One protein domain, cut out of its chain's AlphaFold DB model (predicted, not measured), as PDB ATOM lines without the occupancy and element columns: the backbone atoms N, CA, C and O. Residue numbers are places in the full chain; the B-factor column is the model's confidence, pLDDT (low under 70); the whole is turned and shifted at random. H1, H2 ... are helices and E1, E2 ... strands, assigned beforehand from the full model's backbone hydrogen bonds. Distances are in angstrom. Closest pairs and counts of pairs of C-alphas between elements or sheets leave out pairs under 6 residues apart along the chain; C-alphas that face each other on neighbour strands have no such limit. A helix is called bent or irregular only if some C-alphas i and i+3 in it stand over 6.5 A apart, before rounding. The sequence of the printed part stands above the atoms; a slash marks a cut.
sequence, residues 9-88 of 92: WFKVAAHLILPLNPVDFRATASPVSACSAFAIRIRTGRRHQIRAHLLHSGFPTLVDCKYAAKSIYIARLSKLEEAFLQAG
ATOM      1  N   TRP A   9     185.448 124.058 227.176       92.75
ATOM      2  CA  TRP A   9     186.402 125.145 227.001       92.75
ATOM      3  C   TRP A   9     186.059 126.288 227.953       92.75
ATOM      4  O   TRP A   9     184.881 126.602 228.141       92.75
ATOM      5  N   PHE A  10     187.083 126.895 228.545       90.06
ATOM      6  CA  PHE A  10     186.952 127.971 229.520       90.06
ATOM      7  C   PHE A  10     187.854 129.126 229.104       90.06
ATOM      8  O   PHE A  10     189.027 128.919 228.802       90.06
ATOM      9  N   LYS A  11     187.316 130.343 229.138       87.81
ATOM     10  CA  LYS A  11     188.087 131.579 229.020       87.81
ATOM     11  C   LYS A  11     187.763 132.456 230.213       87.81
ATOM     12  O   LYS A  11     186.591 132.700 230.491       87.81
ATOM     13  N   VAL A  12     188.788 132.924 230.916       88.06
ATOM     14  CA  VAL A  12     188.604 133.938 231.957       88.06
ATOM     15  C   VAL A  12     188.114 135.214 231.277       88.06
ATOM     16  O   VAL A  12     188.774 135.725 230.375       88.06
ATOM     17  N   ALA A  13     186.935 135.678 231.674       83.19
ATOM     18  CA  ALA A  13     186.349 136.924 231.199       83.19
ATOM     19  C   ALA A  13     186.741 138.089 232.112       83.19
ATOM     20  O   ALA A  13     187.093 139.150 231.625       83.19
ATOM     21  N   ALA A  14     186.724 137.882 233.431       79.81
ATOM     22  CA  ALA A  14     187.102 138.908 234.395       79.81
ATOM     23  C   ALA A  14     187.569 138.294 235.717       79.81
ATOM     24  O   ALA A  14     187.155 137.191 236.080       79.81
ATOM     25  N   HIS A  15     188.365 139.054 236.466       84.56
ATOM     26  CA  HIS A  15     188.659 138.799 237.871       84.56
ATOM     27  C   HIS A  15     187.945 139.846 238.723       84.56
ATOM     28  O   HIS A  15     188.042 141.042 238.457       84.56
ATOM     29  N   LEU A  16     187.234 139.396 239.748       77.81
ATOM     30  CA  LEU A  16     186.594 140.240 240.738       77.81
ATOM     31  C   LEU A  16     187.333 140.077 242.062       77.81
ATOM     32  O   LEU A  16     187.448 138.980 242.602       77.81
ATOM     33  N   ILE A  17     187.826 141.194 242.574       79.81
ATOM     34  CA  ILE A  17     188.512 141.314 243.855       79.81
ATOM     35  C   ILE A  17     187.515 142.004 244.783       79.81
ATOM     36  O   ILE A  17     187.250 143.195 244.630       79.81
ATOM     37  N   LEU A  18     186.911 141.246 245.697       66.25
ATOM     38  CA  LEU A  18     186.002 141.784 246.703       66.25
ATOM     39  C   LEU A  18     186.751 141.974 248.024       66.25
ATOM     40  O   LEU A  18     187.363 141.020 248.518       66.25
ATOM     41  N   PRO A  19     186.689 143.170 248.634       60.94
ATOM     42  CA  PRO A  19     187.117 143.316 250.013       60.94
ATOM     43  C   PRO A  19     186.181 142.478 250.891       60.94
ATOM     44  O   PRO A  19     184.962 142.568 250.750       60.94
ATOM     45  N   LEU A  20     186.727 141.657 251.797       60.50
ATOM     46  CA  LEU A  20     185.890 140.846 252.693       60.50
ATOM     47  C   LEU A  20     185.025 141.699 253.637       60.50
ATOM     48  O   LEU A  20     184.014 141.208 254.125       60.50
ATOM     49  N   ASN A  21     185.371 142.979 253.825       58.22
ATOM     50  CA  ASN A  21     184.572 143.967 254.547       58.22
ATOM     51  C   ASN A  21     184.357 145.226 253.682       58.22
ATOM     52  O   ASN A  21     185.336 145.893 253.346       58.22
ATOM     53  N   PRO A  22     183.104 145.610 253.361       55.66
ATOM     54  CA  PRO A  22     182.816 146.813 252.571       55.66
ATOM     55  C   PRO A  22     183.163 148.137 253.276       55.66
ATOM     56  O   PRO A  22     183.096 149.190 252.649       55.66
ATOM     57  N   VAL A  23     183.495 148.101 254.571       57.97
ATOM     58  CA  VAL A  23     183.614 149.294 255.426       57.97
ATOM     59  C   VAL A  23     185.050 149.822 255.557       57.97
ATOM     60  O   VAL A  23     185.234 150.994 255.864       57.97
ATOM     61  N   ASP A  24     186.063 149.012 255.236       52.19
ATOM     62  CA  ASP A  24     187.472 149.352 255.482       52.19
ATOM     63  C   ASP A  24     188.286 149.444 254.185       52.19
ATOM     64  O   ASP A  24     189.247 148.711 253.961       52.19
ATOM     65  N   PHE A  25     187.945 150.407 253.323       53.97
ATOM     66  CA  PHE A  25     188.720 150.714 252.105       53.97
ATOM     67  C   PHE A  25     190.140 151.257 252.400       53.97
ATOM     68  O   PHE A  25     190.940 151.452 251.489       53.97
ATOM     69  N   ARG A  26     190.471 151.523 253.673       54.47
ATOM     70  CA  ARG A  26     191.777 152.050 254.116       54.47
ATOM     71  C   ARG A  26     192.711 150.999 254.723       54.47
ATOM     72  O   ARG A  26     193.859 151.329 255.009       54.47
ATOM     73  N   ALA A  27     192.259 149.762 254.930       53.31
ATOM     74  CA  ALA A  27     193.101 148.713 255.493       53.31
ATOM     75  C   ALA A  27     193.951 148.069 254.387       53.31
ATOM     76  O   ALA A  27     193.449 147.327 253.547       53.31
ATOM     77  N   THR A  28     195.258 148.323 254.409       54.28
ATOM     78  CA  THR A  28     196.255 147.819 253.443       54.28
ATOM     79  C   THR A  28     196.421 146.290 253.429       54.28
ATOM     80  O   THR A  28     197.169 145.772 252.605       54.28
ATOM     81  N   ALA A  29     195.723 145.560 254.307       55.94
ATOM     82  CA  ALA A  29     195.837 144.111 254.484       55.94
ATOM     83  C   ALA A  29     194.483 143.411 254.734       55.94
ATOM     84  O   ALA A  29     194.435 142.378 255.400       55.94
ATOM     85  N   SER A  30     193.366 143.969 254.248       55.66
ATOM     86  CA  SER A  30     192.071 143.280 254.355       55.66
ATOM     87  C   SER A  30     192.099 141.994 253.519       55.66
ATOM     88  O   SER A  30     192.530 142.047 252.361       55.66
ATOM     89  N   PRO A  31     191.680 140.835 254.061       55.31
ATOM     90  CA  PRO A  31     191.673 139.612 253.287       55.31
ATOM     91  C   PRO A  31     190.711 139.805 252.101       55.31
ATOM     92  O   PRO A  31     189.622 140.373 252.217       55.31
ATOM     93  N   VAL A  32     191.162 139.411 250.917       58.56
ATOM     94  CA  VAL A  32     190.440 139.643 249.667       58.56
ATOM     95  C   VAL A  32     189.777 138.338 249.262       58.56
ATOM     96  O   VAL A  32     190.451 137.320 249.119       58.56
ATOM     97  N   SER A  33     188.465 138.362 249.038       66.62
ATOM     98  CA  SER A  33     187.808 137.264 248.339       66.62
ATOM     99  C   SER A  33     187.916 137.533 246.845       66.62
ATOM    100  O   SER A  33     187.363 138.510 246.342       66.62
ATOM    101  N   ALA A  34     188.676 136.704 246.136       80.12
ATOM    102  CA  ALA A  34     188.797 136.803 244.691       80.12
ATOM    103  C   ALA A  34     187.909 135.749 244.029       80.12
ATOM    104  O   ALA A  34     187.972 134.566 244.364       80.12
ATOM    105  N   CYS A  35     187.103 136.159 243.057       86.00
ATOM    106  CA  CYS A  35     186.418 135.237 242.164       86.00
ATOM    107  C   CYS A  35     186.694 135.611 240.710       86.00
ATOM    108  O   CYS A  35     187.146 136.709 240.401       86.00
ATOM    109  N   SER A  36     186.486 134.664 239.801       86.56
ATOM    110  CA  SER A  36     186.684 134.894 238.371       86.56
ATOM    111  C   SER A  36     185.413 134.546 237.620       86.56
ATOM    112  O   SER A  36     184.791 133.516 237.883       86.56
ATOM    113  N   ALA A  37     185.035 135.406 236.683       86.31
ATOM    114  CA  ALA A  37     183.989 135.119 235.720       86.31
ATOM    115  C   ALA A  37     184.605 134.362 234.542       86.31
ATOM    116  O   ALA A  37     185.617 134.790 233.983       86.31
ATOM    117  N   PHE A  38     183.987 133.249 234.150       87.06
ATOM    118  CA  PHE A  38     184.412 132.455 233.002       87.06
ATOM    119  C   PHE A  38     183.350 132.496 231.906       87.06
ATOM    120  O   PHE A  38     182.173 132.253 232.165       87.06
ATOM    121  N   ALA A  39     183.783 132.720 230.667       85.94
ATOM    122  CA  ALA A  39     183.025 132.327 229.489       85.94
ATOM    123  C   ALA A  39     183.266 130.830 229.240       85.94
ATOM    124  O   ALA A  39     184.415 130.381 229.175       85.94
ATOM    125  N   ILE A  40     182.189 130.048 229.139       85.81
ATOM    126  CA  ILE A  40     182.255 128.581 229.117       85.81
ATOM    127  C   ILE A  40     181.570 128.041 227.866       85.81
ATOM    128  O   ILE A  40     180.426 128.386 227.577       85.81
ATOM    129  N   ARG A  41     182.238 127.114 227.175       85.62
ATOM    130  CA  ARG A  41     181.654 126.310 226.099       85.62
ATOM    131  C   ARG A  41     181.649 124.841 226.489       85.62
ATOM    132  O   ARG A  41     182.697 124.209 226.590       85.62
ATOM    133  N   ILE A  42     180.462 124.282 226.670       87.56
ATOM    134  CA  ILE A  42     180.273 122.858 226.941       87.56
ATOM    135  C   ILE A  42     180.264 122.104 225.602       87.56
ATOM    136  O   ILE A  42     179.426 122.388 224.752       87.56
ATOM    137  N   ARG A  43     181.174 121.142 225.401       90.06
ATOM    138  CA  ARG A  43     181.219 120.302 224.184       90.06
ATOM    139  C   ARG A  43     180.526 118.945 224.370       90.06
ATOM    140  O   ARG A  43     180.228 118.266 223.394       90.06
ATOM    141  N   THR A  44     180.228 118.563 225.612       91.12
ATOM    142  CA  THR A  44     179.522 117.320 225.973       91.12
ATOM    143  C   THR A  44     178.499 117.561 227.081       91.12
ATOM    144  O   THR A  44     178.716 118.385 227.952       91.12
ATOM    145  N   GLY A  45     177.382 116.834 227.112       88.56
ATOM    146  CA  GLY A  45     176.268 117.114 228.034       88.56
ATOM    147  C   GLY A  45     176.276 116.369 229.376       88.56
ATOM    148  O   GLY A  45     175.212 115.932 229.809       88.56
ATOM    149  N   ARG A  46     177.422 116.145 230.040       90.00
ATOM    150  CA  ARG A  46     177.434 115.356 231.292       90.00
ATOM    151  C   ARG A  46     176.851 116.145 232.472       90.00
ATOM    152  O   ARG A  46     176.989 117.368 232.575       90.00
ATOM    153  N   ARG A  47     176.210 115.435 233.406       90.56
ATOM    154  CA  ARG A  47     175.661 116.041 234.628       90.56
ATOM    155  C   ARG A  47     176.787 116.685 235.444       90.56
ATOM    156  O   ARG A  47     177.815 116.063 235.675       90.56
ATOM    157  N   HIS A  48     176.571 117.932 235.867       91.00
ATOM    158  CA  HIS A  48     177.516 118.741 236.653       91.00
ATOM    159  C   HIS A  48     178.898 118.955 236.001       91.00
ATOM    160  O   HIS A  48     179.850 119.301 236.696       91.00
ATOM    161  N   GLN A  49     179.015 118.800 234.677       92.25
ATOM    162  CA  GLN A  49     180.297 118.851 233.966       92.25
ATOM    163  C   GLN A  49     181.116 120.120 234.244       92.25
ATOM    164  O   GLN A  49     182.302 120.021 234.541       92.25
ATOM    165  N   ILE A  50     180.487 121.302 234.182       91.75
ATOM    166  CA  ILE A  50     181.154 122.585 234.467       91.75
ATOM    167  C   ILE A  50     181.774 122.567 235.864       91.75
ATOM    168  O   ILE A  50     182.970 122.803 236.010       91.75
ATOM    169  N   ARG A  51     180.961 122.236 236.872       92.31
ATOM    170  CA  ARG A  51     181.371 122.215 238.276       92.31
ATOM    171  C   ARG A  51     182.495 121.215 238.524       92.31
ATOM    172  O   ARG A  51     183.425 121.538 239.249       92.31
ATOM    173  N   ALA A  52     182.428 120.032 237.912       94.50
ATOM    174  CA  ALA A  52     183.469 119.017 238.037       94.50
ATOM    175  C   ALA A  52     184.805 119.479 237.431       94.50
ATOM    176  O   ALA A  52     185.838 119.356 238.082       94.50
ATOM    177  N   HIS A  53     184.788 120.048 236.219       94.88
ATOM    178  CA  HIS A  53     186.004 120.542 235.563       94.88
ATOM    179  C   HIS A  53     186.631 121.705 236.339       94.88
ATOM    180  O   HIS A  53     187.819 121.678 236.632       94.88
ATOM    181  N   LEU A  54     185.824 122.697 236.717       93.06
ATOM    182  CA  LEU A  54     186.291 123.871 237.448       93.06
ATOM    183  C   LEU A  54     186.826 123.517 238.844       93.06
ATOM    184  O   LEU A  54     187.881 124.013 239.235       93.06
ATOM    185  N   LEU A  55     186.166 122.597 239.560       94.12
ATOM    186  CA  LEU A  55     186.670 122.069 240.829       94.12
ATOM    187  C   LEU A  55     188.010 121.341 240.649       94.12
ATOM    188  O   LEU A  55     188.932 121.579 241.421       94.12
ATOM    189  N   HIS A  56     188.130 120.489 239.627       94.81
ATOM    190  CA  HIS A  56     189.375 119.778 239.326       94.81
ATOM    191  C   HIS A  56     190.532 120.738 239.011       94.81
ATOM    192  O   HIS A  56     191.663 120.487 239.413       94.81
ATOM    193  N   SER A  57     190.248 121.863 238.351       92.06
ATOM    194  CA  SER A  57     191.232 122.913 238.061       92.06
ATOM    195  C   SER A  57     191.525 123.855 239.240       92.06
ATOM    196  O   SER A  57     192.285 124.800 239.064       92.06
ATOM    197  N   GLY A  58     190.937 123.636 240.423       91.81
ATOM    198  CA  GLY A  58     191.163 124.462 241.619       91.81
ATOM    199  C   GLY A  58     190.311 125.734 241.712       91.81
ATOM    200  O   GLY A  58     190.509 126.536 242.619       91.81
ATOM    201  N   PHE A  59     189.336 125.914 240.817       90.00
ATOM    202  CA  PHE A  59     188.459 127.089 240.761       90.00
ATOM    203  C   PHE A  59     186.994 126.687 240.969       90.00
ATOM    204  O   PHE A  59     186.220 126.715 240.015       90.00
ATOM    205  N   PRO A  60     186.570 126.278 242.178       91.00
ATOM    206  CA  PRO A  60     185.211 125.792 242.406       91.00
ATOM    207  C   PRO A  60     184.148 126.802 241.944       91.00
ATOM    208  O   PRO A  60     184.218 127.994 242.242       91.00
ATOM    209  N   THR A  61     183.137 126.316 241.219       89.12
ATOM    210  CA  THR A  61     182.034 127.151 240.725       89.12
ATOM    211  C   THR A  61     181.220 127.707 241.892       89.12
ATOM    212  O   THR A  61     180.596 126.940 242.624       89.12
ATOM    213  N   LEU A  62     181.191 129.035 242.031       85.19
ATOM    214  CA  LEU A  62     180.310 129.729 242.977       85.19
ATOM    215  C   LEU A  62     178.871 129.784 242.456       85.19
ATOM    216  O   LEU A  62     177.918 129.553 243.194       85.19
ATOM    217  N   VAL A  63     178.729 130.099 241.169       81.56
ATOM    218  CA  VAL A  63     177.454 130.342 240.501       81.56
ATOM    219  C   VAL A  63     177.613 130.097 238.996       81.56
ATOM    220  O   VAL A  63     178.693 130.322 238.449       81.56
ATOM    221  N   ASP A  64     176.563 129.635 238.320       79.69
ATOM    222  CA  ASP A  64     176.531 129.529 236.858       79.69
ATOM    223  C   ASP A  64     175.150 129.902 236.305       79.69
ATOM    224  O   ASP A  64     174.134 129.729 236.978       79.69
ATOM    225  N   CYS A  65     175.103 130.406 235.070       70.00
ATOM    226  CA  CYS A  65     173.875 130.931 234.458       70.00
ATOM    227  C   CYS A  65     172.796 129.865 234.202       70.00
ATOM    228  O   CYS A  65     171.654 130.213 233.914       70.00
ATOM    229  N   LYS A  66     173.131 128.567 234.257       70.25
ATOM    230  CA  LYS A  66     172.137 127.500 234.084       70.25
ATOM    231  C   LYS A  66     171.295 127.339 235.348       70.25
ATOM    232  O   LYS A  66     170.111 127.020 235.241       70.25
ATOM    233  N   TYR A  67     171.895 127.543 236.520       66.62
ATOM    234  CA  TYR A  67     171.234 127.349 237.812       66.62
ATOM    235  C   TYR A  67     170.997 128.644 238.599       66.62
ATOM    236  O   TYR A  67     170.239 128.622 239.566       66.62
ATOM    237  N   ALA A  68     171.582 129.770 238.189       61.41
ATOM    238  CA  ALA A  68     171.410 131.059 238.844       61.41
ATOM    239  C   ALA A  68     170.798 132.102 237.910       61.41
ATOM    240  O   ALA A  68     171.201 132.200 236.759       61.41
ATOM    241  N   ALA A  69     169.818 132.838 238.452       55.78
ATOM    242  CA  ALA A  69     169.084 133.984 237.900       55.78
ATOM    243  C   ALA A  69     169.007 134.091 236.360       55.78
ATOM    244  O   ALA A  69     169.979 134.410 235.684       55.78
ATOM    245  N   LYS A  70     167.788 133.967 235.811       57.72
ATOM    246  CA  LYS A  70     167.497 134.071 234.363       57.72
ATOM    247  C   LYS A  70     167.931 135.397 233.713       57.72
ATOM    248  O   LYS A  70     167.972 135.475 232.491       57.72
ATOM    249  N   SER A  71     168.231 136.425 234.507       59.25
ATOM    250  CA  SER A  71     168.678 137.739 234.051       59.25
ATOM    251  C   SER A  71     169.860 138.229 234.888       59.25
ATOM    252  O   SER A  71     169.724 138.429 236.096       59.25
ATOM    253  N   ILE A  72     171.001 138.459 234.242       58.50
ATOM    254  CA  ILE A  72     172.197 139.040 234.858       58.50
ATOM    255  C   ILE A  72     172.494 140.347 234.124       58.50
ATOM    256  O   ILE A  72     172.559 140.364 232.897       58.50
ATOM    257  N   TYR A  73     172.662 141.440 234.872       59.78
ATOM    258  CA  TYR A  73     173.127 142.715 234.331       59.78
ATOM    259  C   TYR A  73     174.649 142.782 234.452       59.78
ATOM    260  O   TYR A  73     175.192 142.690 235.552       59.78
ATOM    261  N   ILE A  74     175.334 142.927 233.320       65.69
ATOM    262  CA  ILE A  74     176.790 143.056 233.254       65.69
ATOM    263  C   ILE A  74     177.098 144.441 232.680       65.69
ATOM    264  O   ILE A  74     176.594 144.792 231.617       65.69
ATOM    265  N   ALA A  75     177.905 145.233 233.386       67.44
ATOM    266  CA  ALA A  75     178.273 146.592 232.988       67.44
ATOM    267  C   ALA A  75     179.778 146.710 232.718       67.44
ATOM    268  O   ALA A  75     180.567 145.925 233.239       67.44
ATOM    269  N   ARG A  76     180.168 147.752 231.967       71.12
ATOM    270  CA  ARG A  76     181.570 148.121 231.669       71.12
ATOM    271  C   ARG A  76     182.363 147.074 230.879       71.12
ATOM    272  O   ARG A  76     183.578 146.990 231.021       71.12
ATOM    273  N   LEU A  77     181.685 146.302 230.039       64.31
ATOM    274  CA  LEU A  77     182.357 145.415 229.098       64.31
ATOM    275  C   LEU A  77     183.099 146.232 228.037       64.31
ATOM    276  O   LEU A  77     182.598 147.246 227.548       64.31
ATOM    277  N   SER A  78     184.287 145.775 227.660       78.19
ATOM    278  CA  SER A  78     184.926 146.213 226.425       78.19
ATOM    279  C   SER A  78     184.116 145.739 225.215       78.19
ATOM    280  O   SER A  78     183.406 144.732 225.276       78.19
ATOM    281  N   LYS A  79     184.282 146.411 224.067       75.75
ATOM    282  CA  LYS A  79     183.631 146.002 222.807       75.75
ATOM    283  C   LYS A  79     183.931 144.545 222.431       75.75
ATOM    284  O   LYS A  79     183.089 143.883 221.837       75.75
ATOM    285  N   LEU A  80     185.120 144.044 222.776       71.75
ATOM    286  CA  LEU A  80     185.507 142.659 222.517       71.75
ATOM    287  C   LEU A  80     184.713 141.681 223.392       71.75
ATOM    288  O   LEU A  80     184.233 140.668 222.894       71.75
ATOM    289  N   GLU A  81     184.575 141.966 224.686       67.50
ATOM    290  CA  GLU A  81     183.835 141.110 225.620       67.50
ATOM    291  C   GLU A  81     182.334 141.126 225.327       67.50
ATOM    292  O   GLU A  81     181.696 140.074 225.349       67.50
ATOM    293  N   GLU A  82     181.788 142.293 224.977       73.50
ATOM    294  CA  GLU A  82     180.407 142.427 224.517       73.50
ATOM    295  C   GLU A  82     180.170 141.603 223.245       73.50
ATOM    296  O   GLU A  82     179.231 140.807 223.200       73.50
ATOM    297  N   ALA A  83     181.065 141.703 222.255       70.19
ATOM    298  CA  ALA A  83     180.999 140.893 221.043       70.19
ATOM    299  C   ALA A  83     181.099 139.391 221.345       70.19
ATOM    300  O   ALA A  83     180.374 138.608 220.746       70.19
ATOM    301  N   PHE A  84     181.934 138.969 222.301       67.94
ATOM    302  CA  PHE A  84     182.007 137.566 222.728       67.94
ATOM    303  C   PHE A  84     180.699 137.067 223.356       67.94
ATOM    304  O   PHE A  84     180.328 135.914 223.143       67.94
ATOM    305  N   LEU A  85     180.002 137.906 224.127       68.38
ATOM    306  CA  LEU A  85     178.704 137.553 224.705       68.38
ATOM    307  C   LEU A  85     177.593 137.532 223.645       68.38
ATOM    308  O   LEU A  85     176.783 136.607 223.640       68.38
ATOM    309  N   GLN A  86     177.564 138.520 222.745       71.56
ATOM    310  CA  GLN A  86     176.537 138.677 221.704       71.56
ATOM    311  C   GLN A  86     176.684 137.685 220.552       71.56
ATOM    312  O   GLN A  86     175.684 137.141 220.088       71.56
ATOM    313  N   ALA A  87     177.916 137.414 220.110       69.50
ATOM    314  CA  ALA A  87     178.194 136.389 219.103       69.50
ATOM    315  C   ALA A  87     177.745 135.001 219.577       69.50
ATOM    316  O   ALA A  87     177.596 134.080 218.773       69.50
ATOM    317  N   GLY A  88     177.530 134.852 220.889       55.91
ATOM    318  CA  GLY A  88     177.244 133.579 221.499       55.91
ATOM    319  C   GLY A  88     178.370 132.596 221.201       55.91
ATOM    320  O   GLY A  88     179.527 132.943 220.966       55.91
TER     321      GLY A  88
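What this domain is: This is residues 9 to 88 of the 92 residues of the protein "Hypothetical protein" of Polarella glacialis (UniProt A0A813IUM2). A long, bent two-stranded hairpin, E1 and E2, makes the length, with short helices H1 and H2 on opposite sides of it, joined by a long loop whose residues 65 to 73 stick out. The 80 printed residues run E1, E2, H1, H2; the class is mixed, with under half in named elements. The whole is loose, radius of gyration of the C-alphas 15.2 A, spanning 46 by 31 by 21 A.

How they stand to each other: E1, residues 9 to 19, and E2, residues 32 to 42, form an antiparallel hairpin at 161 degrees; N 9 and O 41, 2.8 A apart, are within hydrogen-bond range. E1 bends by 52 degrees at residue 13, E2 by 51 degrees at residue 39. H1, residues 49 to 56, and E1 are near each other, with 5 pairs of C-alphas within 10 A. The closest C-alphas of E2 and H1 are those of Ile 42 and Ile 50, 7.6 A. For E1 and H2, residues 79 to 86, they are those of Ala 13 and Glu 81, 7.4 A. H1 and H2 are apart. In both, every O i to N i+4 pair is within hydrogen-bond range.

Where its parts are: E1 runs 29.3 A from C-alpha 9 at (186.402, 125.145, 227.001), E2 30.0 A, H1 10.6 A, and H2 10.3 A to C-alpha 86 at (176.537, 138.677, 221.704).

The domain as a whole: The printed part has no cut. The links E1 to E2 and H1 to H2 are long. Among the 31 residues with pLDDT under 70 are 18 to 33 and 67 to 75.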